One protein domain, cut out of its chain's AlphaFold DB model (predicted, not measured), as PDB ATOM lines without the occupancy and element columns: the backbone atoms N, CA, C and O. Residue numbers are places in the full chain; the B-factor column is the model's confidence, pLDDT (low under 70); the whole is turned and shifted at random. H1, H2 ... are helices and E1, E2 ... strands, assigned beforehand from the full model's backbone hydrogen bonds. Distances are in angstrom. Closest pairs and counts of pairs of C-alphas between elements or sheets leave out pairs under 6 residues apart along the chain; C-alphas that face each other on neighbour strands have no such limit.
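This is residues 129 to 217 of the 221 residues of an uncharacterized protein of Lachnospiraceae bacterium 3-1 (UniProt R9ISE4). A long, twisted ribbon of two antiparallel strands, E1 and E3, makes a rod, with short E2 and E4 near opposite ends; H2 and H1 lie off one side. The 89 printed residues include four named strands and two named helices, E1 E2 H1 H2 E3 E4; the antiparallel sheet runs E2 E1 E3 E4. This mixed domain is only just loose, close to extended, radius of gyration 18.1 A, spanning 63 by 29 by 20 A.

E3, residues 192 to 209, spans 47.3 A. E1, residues 129 to 144, spans 41.1 A from C-alpha 129 at (65.034, 65.416, 76.897) and bends by 53 degrees at residue 140. E2 is 149 to 151, H1 158 to 163, H2 174 to 185, and E4 214 to 216, ending at (73.311, 70.748, 82.948).

E1 and E3 are antiparallel at 176 degrees, with N 137 and O 199 2.9 A apart. Hairpins are E1 and E2, N 150 to O 142 2.8 A, and E3 and E4, N 207 to O 215 2.8 A. H2 only grazes the sheet with residues 175 to 180. H1 and H2, each with every O i to N i+4 pair within hydrogen-bond range, are close but not clearly touching, closest C-alphas Cys 160 and Cys 174, 7.1 A.

The farthest C-alphas, Asp 187 and Cys 211, are 62.9 A apart. The printed part has no cut and no long link; pLDDT is under 70 at 154 to 159 and 164 to 173.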
ATOM      1  N   LYS A 129      64.742  66.850  76.953       90.50
ATOM      2  CA  LYS A 129      65.034  65.416  76.897       90.50
ATOM      3  C   LYS A 129      66.369  65.136  77.574       90.50
ATOM      4  O   LYS A 129      67.357  65.811  77.291       90.50
ATOM      5  N   ALA A 130      66.384  64.152  78.470       92.88
ATOM      6  CA  ALA A 130      67.594  63.739  79.165       92.88
ATOM      7  C   ALA A 130      68.569  63.082  78.183       92.88
ATOM      8  O   ALA A 130      68.232  62.091  77.534       92.88
ATOM      9  N   HIS A 131      69.782  63.615  78.105       92.38
ATOM     10  CA  HIS A 131      70.897  62.939  77.470       92.38
ATOM     11  C   HIS A 131      71.592  62.053  78.506       92.38
ATOM     12  O   HIS A 131      72.024  62.527  79.561       92.38
ATOM     13  N   LYS A 132      71.679  60.758  78.205       91.50
ATOM     14  CA  LYS A 132      72.299  59.760  79.074       91.50
ATOM     15  C   LYS A 132      73.704  59.460  78.572       91.50
ATOM     16  O   LYS A 132      73.882  59.152  77.401       91.50
ATOM     17  N   ALA A 133      74.676  59.519  79.471       90.25
ATOM     18  CA  ALA A 133      76.044  59.103  79.207       90.25
ATOM     19  C   ALA A 133      76.387  57.900  80.087       90.25
ATOM     20  O   ALA A 133      75.977  57.827  81.249       90.25
ATOM     21  N   THR A 134      77.147  56.959  79.534       92.19
ATOM     22  CA  THR A 134      77.642  55.793  80.266       92.19
ATOM     23  C   THR A 134      79.130  55.962  80.518       92.19
ATOM     24  O   THR A 134      79.901  56.185  79.588       92.19
ATOM     25  N   LYS A 135      79.542  55.831  81.779       91.31
ATOM     26  CA  LYS A 135      80.954  55.799  82.167       91.31
ATOM     27  C   LYS A 135      81.254  54.553  82.981       91.31
ATOM     28  O   LYS A 135      80.410  54.063  83.734       91.31
ATOM     29  N   THR A 136      82.474  54.055  82.834       93.38
ATOM     30  CA  THR A 136      83.007  53.003  83.696       93.38
ATOM     31  C   THR A 136      83.556  53.655  84.954       93.38
ATOM     32  O   THR A 136      84.513  54.422  84.887       93.38
ATOM     33  N   VAL A 137      82.942  53.358  86.093       89.62
ATOM     34  CA  VAL A 137      83.380  53.827  87.409       89.62
ATOM     35  C   VAL A 137      83.940  52.658  88.205       89.62
ATOM     36  O   VAL A 137      83.505  51.519  88.044       89.62
ATOM     37  N   LYS A 138      84.922  52.936  89.057       91.19
ATOM     38  CA  LYS A 138      85.414  51.976  90.041       91.19
ATOM     39  C   LYS A 138      84.497  52.038  91.258       91.19
ATOM     40  O   LYS A 138      84.352  53.102  91.853       91.19
ATOM     41  N   VAL A 139      83.862  50.922  91.597       87.81
ATOM     42  CA  VAL A 139      83.043  50.778  92.808       87.81
ATOM     43  C   VAL A 139      83.686  49.754  93.736       87.81
ATOM     44  O   VAL A 139      84.356  48.839  93.244       87.81
ATOM     45  N   PRO A 140      83.515  49.877  95.059       87.69
ATOM     46  CA  PRO A 140      83.915  48.811  95.962       87.69
ATOM     47  C   PRO A 140      83.140  47.532  95.622       87.69
ATOM     48  O   PRO A 140      81.992  47.570  95.173       87.69
ATOM     49  N   GLY A 141      83.778  46.387  95.798       89.31
ATOM     50  CA  GLY A 141      83.185  45.083  95.560       89.31
ATOM     51  C   GLY A 141      83.884  44.000  96.361       89.31
ATOM     52  O   GLY A 141      84.908  44.239  96.995       89.31
ATOM     53  N   ARG A 142      83.320  42.798  96.323       88.81
ATOM     54  CA  ARG A 142      83.891  41.609  96.956       88.81
ATOM     55  C   ARG A 142      84.115  40.526  95.915       88.81
ATOM     56  O   ARG A 142      83.247  40.310  95.072       88.81
ATOM     57  N   LYS A 143      85.255  39.850  95.972       92.12
ATOM     58  CA  LYS A 143      85.557  38.664  95.171       92.12
ATOM     59  C   LYS A 143      85.572  37.456  96.096       92.12
ATOM     60  O   LYS A 143      86.331  37.454  97.055       92.12
ATOM     61  N   CYS A 144      84.719  36.477  95.830       91.94
ATOM     62  CA  CYS A 144      84.751  35.191  96.517       91.94
ATOM     63  C   CYS A 144      85.951  34.364  96.029       91.94
ATOM     64  O   CYS A 144      86.404  34.546  94.893       91.94
ATOM     65  N   VAL A 145      86.435  33.435  96.854       93.06
ATOM     66  CA  VAL A 145      87.497  32.480  96.495       93.06
ATOM     67  C   VAL A 145      87.165  31.663  95.240       93.06
ATOM     68  O   VAL A 145      88.050  31.413  94.428       93.06
ATOM     69  N   CYS A 146      85.885  31.380  94.980       91.56
ATOM     70  CA  CYS A 146      85.427  30.730  93.744       91.56
ATOM     71  C   CYS A 146      85.519  31.623  92.484       91.56
ATOM     72  O   CYS A 146      85.064  31.251  91.407       91.56
ATOM     73  N   GLY A 147      86.051  32.845  92.606       91.62
ATOM     74  CA  GLY A 147      86.240  33.795  91.509       91.62
ATOM     75  C   GLY A 147      85.059  34.737  91.264       91.62
ATOM     76  O   GLY A 147      85.210  35.725  90.542       91.62
ATOM     77  N   LYS A 148      83.900  34.495  91.889       90.31
ATOM     78  CA  LYS A 148      82.694  35.311  91.694       90.31
ATOM     79  C   LYS A 148      82.851  36.715  92.282       90.31
ATOM     80  O   LYS A 148      83.282  36.884  93.420       90.31
ATOM     81  N   VAL A 149      82.469  37.734  91.509       89.94
ATOM     82  CA  VAL A 149      82.613  39.152  91.872       89.94
ATOM     83  C   VAL A 149      81.258  39.808  92.132       89.94
ATOM     84  O   VAL A 149      80.344  39.739  91.312       89.94
ATOM     85  N   PHE A 150      81.162  40.517  93.254       85.69
ATOM     86  CA  PHE A 150      79.980  41.234  93.717       85.69
ATOM     87  C   PHE A 150      80.285  42.730  93.831       85.69
ATOM     88  O   PHE A 150      80.907  43.143  94.813       85.69
ATOM     89  N   PRO A 151      79.866  43.572  92.870       85.75
ATOM     90  CA  PRO A 151      79.925  45.017  93.057       85.75
ATOM     91  C   PRO A 151      78.986  45.423  94.202       85.75
ATOM     92  O   PRO A 151      77.826  45.013  94.237       85.75
ATOM     93  N   LEU A 152      79.480  46.237  95.131       80.06
ATOM     94  CA  LEU A 152      78.679  46.775  96.223       80.06
ATOM     95  C   LEU A 152      77.897  47.985  95.699       80.06
ATOM     96  O   LEU A 152      78.455  49.033  95.371       80.06
ATOM     97  N   GLU A 153      76.580  47.827  95.575       71.06
ATOM     98  CA  GLU A 153      75.683  48.894  95.133       71.06
ATOM     99  C   GLU A 153      74.932  49.497  96.322       71.06
ATOM    100  O   GLU A 153      74.292  48.766  97.080       71.06
ATOM    101  N   LYS A 154      74.955  50.833  96.448       66.44
ATOM    102  CA  LYS A 154      74.095  51.608  97.365       66.44
ATOM    103  C   LYS A 154      72.651  51.672  96.852       66.44
ATOM    104  O   LYS A 154      72.092  52.749  96.654       66.44
ATOM    105  N   LYS A 155      72.098  50.527  96.467       64.69
ATOM    106  CA  LYS A 155      70.719  50.405  96.000       64.69
ATOM    107  C   LYS A 155      70.010  49.391  96.867       64.69
ATOM    108  O   LYS A 155      70.379  48.219  96.875       64.69
ATOM    109  N   ASP A 156      68.961  49.854  97.527       59.84
ATOM    110  CA  ASP A 156      68.093  48.996  98.311       59.84
ATOM    111  C   ASP A 156      67.313  48.090  97.362       59.84
ATOM    112  O   ASP A 156      66.460  48.537  96.587       59.84
ATOM    113  N   CYS A 157      67.626  46.801  97.399       66.88
ATOM    114  CA  CYS A 157      66.802  45.801  96.746       66.88
ATOM    115  C   CYS A 157      65.454  45.690  97.480       66.88
ATOM    116  O   CYS A 157      65.409  45.915  98.685       66.88
ATOM    117  N   GLU A 158      64.357  45.318  96.813       69.62
ATOM    118  CA  GLU A 158      63.043  45.210  97.485       69.62
ATOM    119  C   GLU A 158      63.066  44.255  98.686       69.62
ATOM    120  O   GLU A 158      62.476  44.550  99.721       69.62
ATOM    121  N   LYS A 159      63.841  43.165  98.599       69.06
ATOM    122  CA  LYS A 159      64.099  42.268  99.737       69.06
ATOM    123  C   LYS A 159      64.822  42.991 100.886       69.06
ATOM    124  O   LYS A 159      64.432  42.859 102.035       69.06
ATOM    125  N   CYS A 160      65.832  43.798 100.577       71.06
ATOM    126  CA  CYS A 160      66.608  44.581 101.539       71.06
ATOM    127  C   CYS A 160      65.724  45.622 102.238       71.06
ATOM    128  O   CYS A 160      65.813  45.780 103.451       71.06
ATOM    129  N   LYS A 161      64.831  46.269 101.472       70.00
ATOM    130  CA  LYS A 161      63.822  47.203 101.986       70.00
ATOM    131  C   LYS A 161      62.830  46.516 102.917       70.00
ATOM    132  O   LYS A 161      62.516  47.053 103.969       70.00
ATOM    133  N   LYS A 162      62.345  45.332 102.526       74.19
ATOM    134  CA  LYS A 162      61.327  44.570 103.261       74.19
ATOM    135  C   LYS A 162      61.845  43.985 104.575       74.19
ATOM    136  O   LYS A 162      61.105  43.958 105.548       74.19
ATOM    137  N   TYR A 163      63.086  43.501 104.597       70.75
ATOM    138  CA  TYR A 163      63.646  42.775 105.745       70.75
ATOM    139  C   TYR A 163      64.672  43.588 106.551       70.75
ATOM    140  O   TYR A 163      65.319  43.037 107.434       70.75
ATOM    141  N   CYS A 164      64.858  44.877 106.232       59.72
ATOM    142  CA  CYS A 164      65.850  45.768 106.847       59.72
ATOM    143  C   CYS A 164      67.268  45.174 106.945       59.72
ATOM    144  O   CYS A 164      68.048  45.523 107.829       59.72
ATOM    145  N   TRP A 165      67.626  44.284 106.014       63.38
ATOM    146  CA  TRP A 165      68.964  43.704 105.895       63.38
ATOM    147  C   TRP A 165      69.905  44.700 105.219       63.38
ATOM    148  O   TRP A 165      70.385  44.495 104.100       63.38
ATOM    149  N   TYR A 166      70.133  45.820 105.891       59.97
ATOM    150  CA  TYR A 166      71.158  46.775 105.516       59.97
ATOM    151  C   TYR A 166      72.455  46.355 106.212       59.97
ATOM    152  O   TYR A 166      72.493  46.195 107.430       59.97
ATOM    153  N   GLY A 167      73.539  46.176 105.453       56.03
ATOM    154  CA  GLY A 167      74.864  46.229 106.076       56.03
ATOM    155  C   GLY A 167      75.075  47.622 106.683       56.03
ATOM    156  O   GLY A 167      74.511  48.585 106.159       56.03
ATOM    157  N   LYS A 168      75.901  47.748 107.735       51.25
ATOM    158  CA  LYS A 168      76.221  49.032 108.405       51.25
ATOM    159  C   LYS A 168      76.645  50.164 107.441       51.25
ATOM    160  O   LYS A 168      76.543  51.329 107.797       51.25
ATOM    161  N   ASP A 169      77.022  49.826 106.205       55.34
ATOM    162  CA  ASP A 169      77.532  50.744 105.182       55.34
ATOM    163  C   ASP A 169      76.540  51.070 104.036       55.34
ATOM    164  O   ASP A 169      76.917  51.704 103.045       55.34
ATOM    165  N   GLY A 170      75.276  50.630 104.122       56.59
ATOM    166  CA  GLY A 170      74.234  50.970 103.137       56.59
ATOM    167  C   GLY A 170      74.341  50.236 101.790       56.59
ATOM    168  O   GLY A 170      73.938  50.770 100.754       56.59
ATOM    169  N   TYR A 171      74.896  49.020 101.783       65.00
ATOM    170  CA  TYR A 171      75.012  48.173 100.588       65.00
ATOM    171  C   TYR A 171      74.093  46.947 100.656       65.00
ATOM    172  O   TYR A 171      73.978  46.294 101.694       65.00
ATOM    173  N   CYS A 172      73.481  46.591  99.521       68.19
ATOM    174  CA  CYS A 172      72.661  45.383  99.384       68.19
ATOM    175  C   CYS A 172      73.513  44.109  99.545       68.19
ATOM    176  O   CYS A 172      74.346  43.784  98.695       68.19
ATOM    177  N   GLY A 173      73.277  43.364 100.630       69.94
ATOM    178  CA  GLY A 173      73.982  42.118 100.938       69.94
ATOM    179  C   GLY A 173      73.381  40.859 100.305       69.94
ATOM    180  O   GLY A 173      74.062  39.839 100.262       69.94
ATOM    181  N   CYS A 174      72.147  40.906  99.785       75.38
ATOM    182  CA  CYS A 174      71.377  39.702  99.438       75.38
ATOM    183  C   CYS A 174      72.084  38.767  98.451       75.38
ATOM    184  O   CYS A 174      72.105  37.562  98.672       75.38
ATOM    185  N   LYS A 175      72.708  39.308  97.397       75.44
ATOM    186  CA  LYS A 175      73.422  38.483  96.405       75.44
ATOM    187  C   LYS A 175      74.674  37.819  96.980       75.44
ATOM    188  O   LYS A 175      75.005  36.710  96.580       75.44
ATOM    189  N   GLY A 176      75.361  38.502  97.896       78.75
ATOM    190  CA  GLY A 176      76.493  37.926  98.620       78.75
ATOM    191  C   GLY A 176      76.025  36.860  99.608       78.75
ATOM    192  O   GLY A 176      76.588  35.780  99.635       78.75
ATOM    193  N   ALA A 177      74.949  37.122 100.353       81.44
ATOM    194  CA  ALA A 177      74.403  36.189 101.337       81.44
ATOM    195  C   ALA A 177      73.879  34.891 100.704       81.44
ATOM    196  O   ALA A 177      74.161  33.810 101.208       81.44
ATOM    197  N   GLU A 178      73.155  34.985  99.586       83.56
ATOM    198  CA  GLU A 178      72.698  33.815  98.826       83.56
ATOM    199  C   GLU A 178      73.883  32.988  98.316       83.56
ATOM    200  O   GLU A 178      73.902  31.771  98.454       83.56
ATOM    201  N   HIS A 179      74.920  33.654  97.807       86.44
ATOM    202  CA  HIS A 179      76.130  32.970  97.373       86.44
ATOM    203  C   HIS A 179      76.885  32.297  98.526       86.44
ATOM    204  O   HIS A 179      77.290  31.148  98.387       86.44
ATOM    205  N   THR A 180      77.031  32.979  99.665       86.81
ATOM    206  CA  THR A 180      77.633  32.407 100.878       86.81
ATOM    207  C   THR A 180      76.847  31.197 101.369       86.81
ATOM    208  O   THR A 180      77.453  30.204 101.751       86.81
ATOM    209  N   ARG A 181      75.508  31.250 101.335       89.06
ATOM    210  CA  ARG A 181      74.660  30.121 101.734       89.06
ATOM    211  C   ARG A 181      74.932  28.887 100.879       89.06
ATOM    212  O   ARG A 181      75.029  27.805 101.435       89.06
ATOM    213  N   ASN A 182      75.091  29.051  99.568       89.56
ATOM    214  CA  ASN A 182      75.398  27.924  98.688       89.56
ATOM    215  C   ASN A 182      76.753  27.292  99.021       89.56
ATOM    216  O   ASN A 182      76.838  26.075  99.069       89.56
ATOM    217  N   HIS A 183      77.774  28.101  99.320       90.62
ATOM    218  CA  HIS A 183      79.055  27.565  99.787       90.62
ATOM    219  C   HIS A 183      78.903  26.772 101.093       90.62
ATOM    220  O   HIS A 183      79.409  25.665 101.185       90.62
ATOM    221  N   ILE A 184      78.144  27.289 102.069       92.19
ATOM    222  CA  ILE A 184      77.898  26.590 103.345       92.19
ATOM    223  C   ILE A 184      77.162  25.260 103.126       92.19
ATOM    224  O   ILE A 184      77.523  24.260 103.731       92.19
ATOM    225  N   LEU A 185      76.137  25.241 102.268       94.94
ATOM    226  CA  LEU A 185      75.365  24.025 101.979       94.94
ATOM    227  C   LEU A 185      76.191  22.946 101.265       94.94
ATOM    228  O   LEU A 185      75.845  21.773 101.359       94.94
ATOM    229  N   ASN A 186      77.257  23.344 100.574       93.69
ATOM    230  CA  ASN A 186      78.140  22.453  99.827       93.69
ATOM    231  C   ASN A 186      79.465  22.159 100.554       93.69
ATOM    232  O   ASN A 186      80.344  21.556  99.949       93.69
ATOM    233  N   ASP A 187      79.628  22.608 101.804       94.44
ATOM    234  CA  ASP A 187      80.886  22.510 102.567       94.44
ATOM    235  C   ASP A 187      82.108  23.120 101.837       94.44
ATOM    236  O   ASP A 187      83.237  22.636 101.890       94.44
ATOM    237  N   GLU A 188      81.879  24.217 101.111       93.00
ATOM    238  CA  GLU A 188      82.899  24.932 100.347       93.00
ATOM    239  C   GLU A 188      83.393  26.192 101.085       93.00
ATOM    240  O   GLU A 188      82.624  26.876 101.776       93.00
ATOM    241  N   PRO A 189      84.660  26.602 100.882       90.12
ATOM    242  CA  PRO A 189      85.175  27.838 101.456       90.12
ATOM    243  C   PRO A 189      84.443  29.065 100.893       90.12
ATOM    244  O   PRO A 189      84.269  29.216  99.685       90.12
ATOM    245  N   ASN A 190      84.077  29.999 101.772       89.50
ATOM    246  CA  ASN A 190      83.268  31.178 101.435       89.50
ATOM    247  C   ASN A 190      83.990  32.516 101.682       89.50
ATOM    248  O   ASN A 190      83.352  33.553 101.873       89.50
ATOM    249  N   ASN A 191      85.323  32.504 101.678       90.56
ATOM    250  CA  ASN A 191      86.139  33.682 101.959       90.56
ATOM    251  C   ASN A 191      85.998  34.750 100.862       90.56
ATOM    252  O   ASN A 191      85.964  34.442  99.666       90.56
ATOM    253  N   TYR A 192      85.978  36.024 101.268       88.19
ATOM    254  CA  TYR A 192      85.864  37.168 100.362       88.19
ATOM    255  C   TYR A 192      87.053  38.120 100.484       88.19
ATOM    256  O   TYR A 192      87.443  38.511 101.580       88.19
ATOM    257  N   GLN A 193      87.548  38.588  99.341       91.38
ATOM    258  CA  GLN A 193      88.514  39.677  99.241       91.38
ATOM    259  C   GLN A 193      87.813  40.972  98.817       91.38
ATOM    260  O   GLN A 193      87.032  40.981  97.860       91.38
ATOM    261  N   ASN A 194      88.117  42.087  99.484       90.38
ATOM    262  CA  ASN A 194      87.681  43.410  99.039       90.38
ATOM    263  C   ASN A 194      88.463  43.825  97.789       90.38
ATOM    264  O   ASN A 194      89.692  43.820  97.783       90.38
ATOM    265  N   ILE A 195      87.748  44.192  96.728       92.19
ATOM    266  CA  ILE A 195      88.331  44.575  95.440       92.19
ATOM    267  C   ILE A 195      87.663  45.827  94.870       92.19
ATOM    268  O   ILE A 195      86.556  46.207  95.252       92.19
ATOM    269  N   SER A 196      88.320  46.455  93.895       91.44
ATOM    270  CA  SER A 196      87.718  47.508  93.079       91.44
ATOM    271  C   SER A 196      87.129  46.912  91.802       91.44
ATOM    272  O   SER A 196      87.846  46.340  90.982       91.44
ATOM    273  N   VAL A 197      85.816  47.053  91.617       91.19
ATOM    274  CA  VAL A 197      85.089  46.509  90.465       91.19
ATOM    275  C   VAL A 197      84.795  47.627  89.473       91.19
ATOM    276  O   VAL A 197      84.247  48.672  89.826       91.19
ATOM    277  N   LYS A 198      85.135  47.410  88.199       91.31
ATOM    278  CA  LYS A 198      84.742  48.308  87.107       91.31
ATOM    279  C   LYS A 198      83.259  48.098  86.804       91.31
ATOM    280  O   LYS A 198      82.865  47.037  86.335       91.31
ATOM    281  N   LYS A 199      82.438  49.120  87.034       86.88
ATOM    282  CA  LYS A 199      80.997  49.095  86.774       86.88
ATOM    283  C   LYS A 199      80.618  50.161  85.752       86.88
ATOM    284  O   LYS A 199      80.909  51.341  85.939       86.88
ATOM    285  N   LYS A 200      79.908  49.764  84.693       90.56
ATOM    286  CA  LYS A 200      79.272  50.716  83.774       90.56
ATOM    287  C   LYS A 200      78.068  51.346  84.469       90.56
ATOM    288  O   LYS A 200      77.131  50.650  84.850       90.56
ATOM    289  N   THR A 201      78.106  52.660  84.646       86.06
ATOM    290  CA  THR A 201      77.017  53.435  85.247       86.06
ATOM    291  C   THR A 201      76.533  54.477  84.255       86.06
ATOM    292  O   THR A 201      77.331  55.198  83.652       86.06
ATOM    293  N   THR A 202      75.215  54.547  84.088       89.38
ATOM    294  CA  THR A 202      74.556  55.531  83.230       89.38
ATOM    295  C   THR A 202      74.029  56.672  84.085       89.38
ATOM    296  O   THR A 202      73.271  56.440  85.026       89.38
ATOM    297  N   TYR A 203      74.412  57.897  83.746       86.69
ATOM    298  CA  TYR A 203      73.951  59.114  84.404       86.69
ATOM    299  C   TYR A 203      73.382  60.091  83.373       86.69
ATOM    300  O   TYR A 203      73.644  59.982  82.172       86.69
ATOM    301  N   ILE A 204      72.560  61.030  83.842       90.19
ATOM    302  CA  ILE A 204      72.084  62.138  83.013       90.19
ATOM    303  C   ILE A 204      73.172  63.206  83.031       90.19
ATOM    304  O   ILE A 204      73.515  63.711  84.097       90.19
ATOM    305  N   ASP A 205      73.726  63.514  81.864       88.38
ATOM    306  CA  ASP A 205      74.817  64.486  81.730       88.38
ATOM    307  C   ASP A 205      74.255  65.903  81.541       88.38
ATOM    308  O   ASP A 205      74.512  66.830  82.311       88.38
ATOM    309  N   TYR A 206      73.364  66.044  80.561       91.31
ATOM    310  CA  TYR A 206      72.656  67.282  80.268       91.31
ATOM    311  C   TYR A 206      71.239  67.001  79.775       91.31
ATOM    312  O   TYR A 206      70.884  65.882  79.404       91.31
ATOM    313  N   TYR A 207      70.426  68.049  79.734       91.25
ATOM    314  CA  TYR A 207      69.134  68.044  79.070       91.25
ATOM    315  C   TYR A 207      69.228  68.845  77.779       91.25
ATOM    316  O   TYR A 207      69.742  69.962  77.772       91.25
ATOM    317  N   LEU A 208      68.716  68.277  76.691       90.31
ATOM    318  CA  LEU A 208      68.651  68.924  75.388       90.31
ATOM    319  C   LEU A 208      67.205  69.292  75.072       90.31
ATOM    320  O   LEU A 208      66.304  68.459  75.187       90.31
ATOM    321  N   CYS A 209      66.982  70.527  74.646       85.75
ATOM    322  CA  CYS A 209      65.705  70.938  74.088       85.75
ATOM    323  C   CYS A 209      65.711  70.771  72.563       85.75
ATOM    324  O   CYS A 209      66.734  70.985  71.914       85.75
ATOM    325  N   ALA A 210      64.550  70.485  71.967       80.25
ATOM    326  CA  ALA A 210      64.378  70.467  70.507       80.25
ATOM    327  C   ALA A 210      64.783  71.794  69.828       80.25
ATOM    328  O   ALA A 210      65.041  71.839  68.627       80.25
ATOM    329  N   CYS A 211      64.864  72.882  70.597       76.50
ATOM    330  CA  CYS A 211      65.350  74.176  70.138       76.50
ATOM    331  C   CYS A 211      66.882  74.297  70.045       76.50
ATOM    332  O   CYS A 211      67.370  75.350  69.636       76.50
ATOM    333  N   GLY A 212      67.627  73.258  70.433       80.50
ATOM    334  CA  GLY A 212      69.092  73.222  70.455       80.50
ATOM    335  C   GLY A 212      69.726  73.724  71.756       80.50
ATOM    336  O   GLY A 212      70.946  73.685  71.895       80.50
ATOM    337  N   GLU A 213      68.930  74.191  72.718       84.12
ATOM    338  CA  GLU A 213      69.440  74.634  74.016       84.12
ATOM    339  C   GLU A 213      69.806  73.441  74.904       84.12
ATOM    340  O   GLU A 213      69.129  72.409  74.889       84.12
ATOM    341  N   LYS A 214      70.892  73.596  75.665       89.31
ATOM    342  CA  LYS A 214      71.406  72.609  76.616       89.31
ATOM    343  C   LYS A 214      71.412  73.222  78.011       89.31
ATOM    344  O   LYS A 214      71.811  74.375  78.146       89.31
ATOM    345  N   LYS A 215      71.030  72.438  79.018       87.06
ATOM    346  CA  LYS A 215      71.255  72.763  80.433       87.06
ATOM    347  C   LYS A 215      71.848  71.568  81.165       87.06
ATOM    348  O   LYS A 215      71.584  70.425  80.785       87.06
ATOM    349  N   THR A 216      72.661  71.816  82.182       86.50
ATOM    350  CA  THR A 216      73.311  70.748  82.948       86.50
ATOM    351  C   THR A 216      72.292  69.991  83.800       86.50
ATOM    352  O   THR A 216      71.227  70.512  84.141       86.50
ATOM    353  N   ALA A 217      72.604  68.745  84.165       79.25
ATOM    354  CA  ALA A 217      71.726  67.951  85.023       79.25
ATOM    355  C   ALA A 217      71.515  68.552  86.430       79.25
ATOM    356  O   ALA A 217      70.507  68.260  87.069       79.25
TER     357      ALA A 217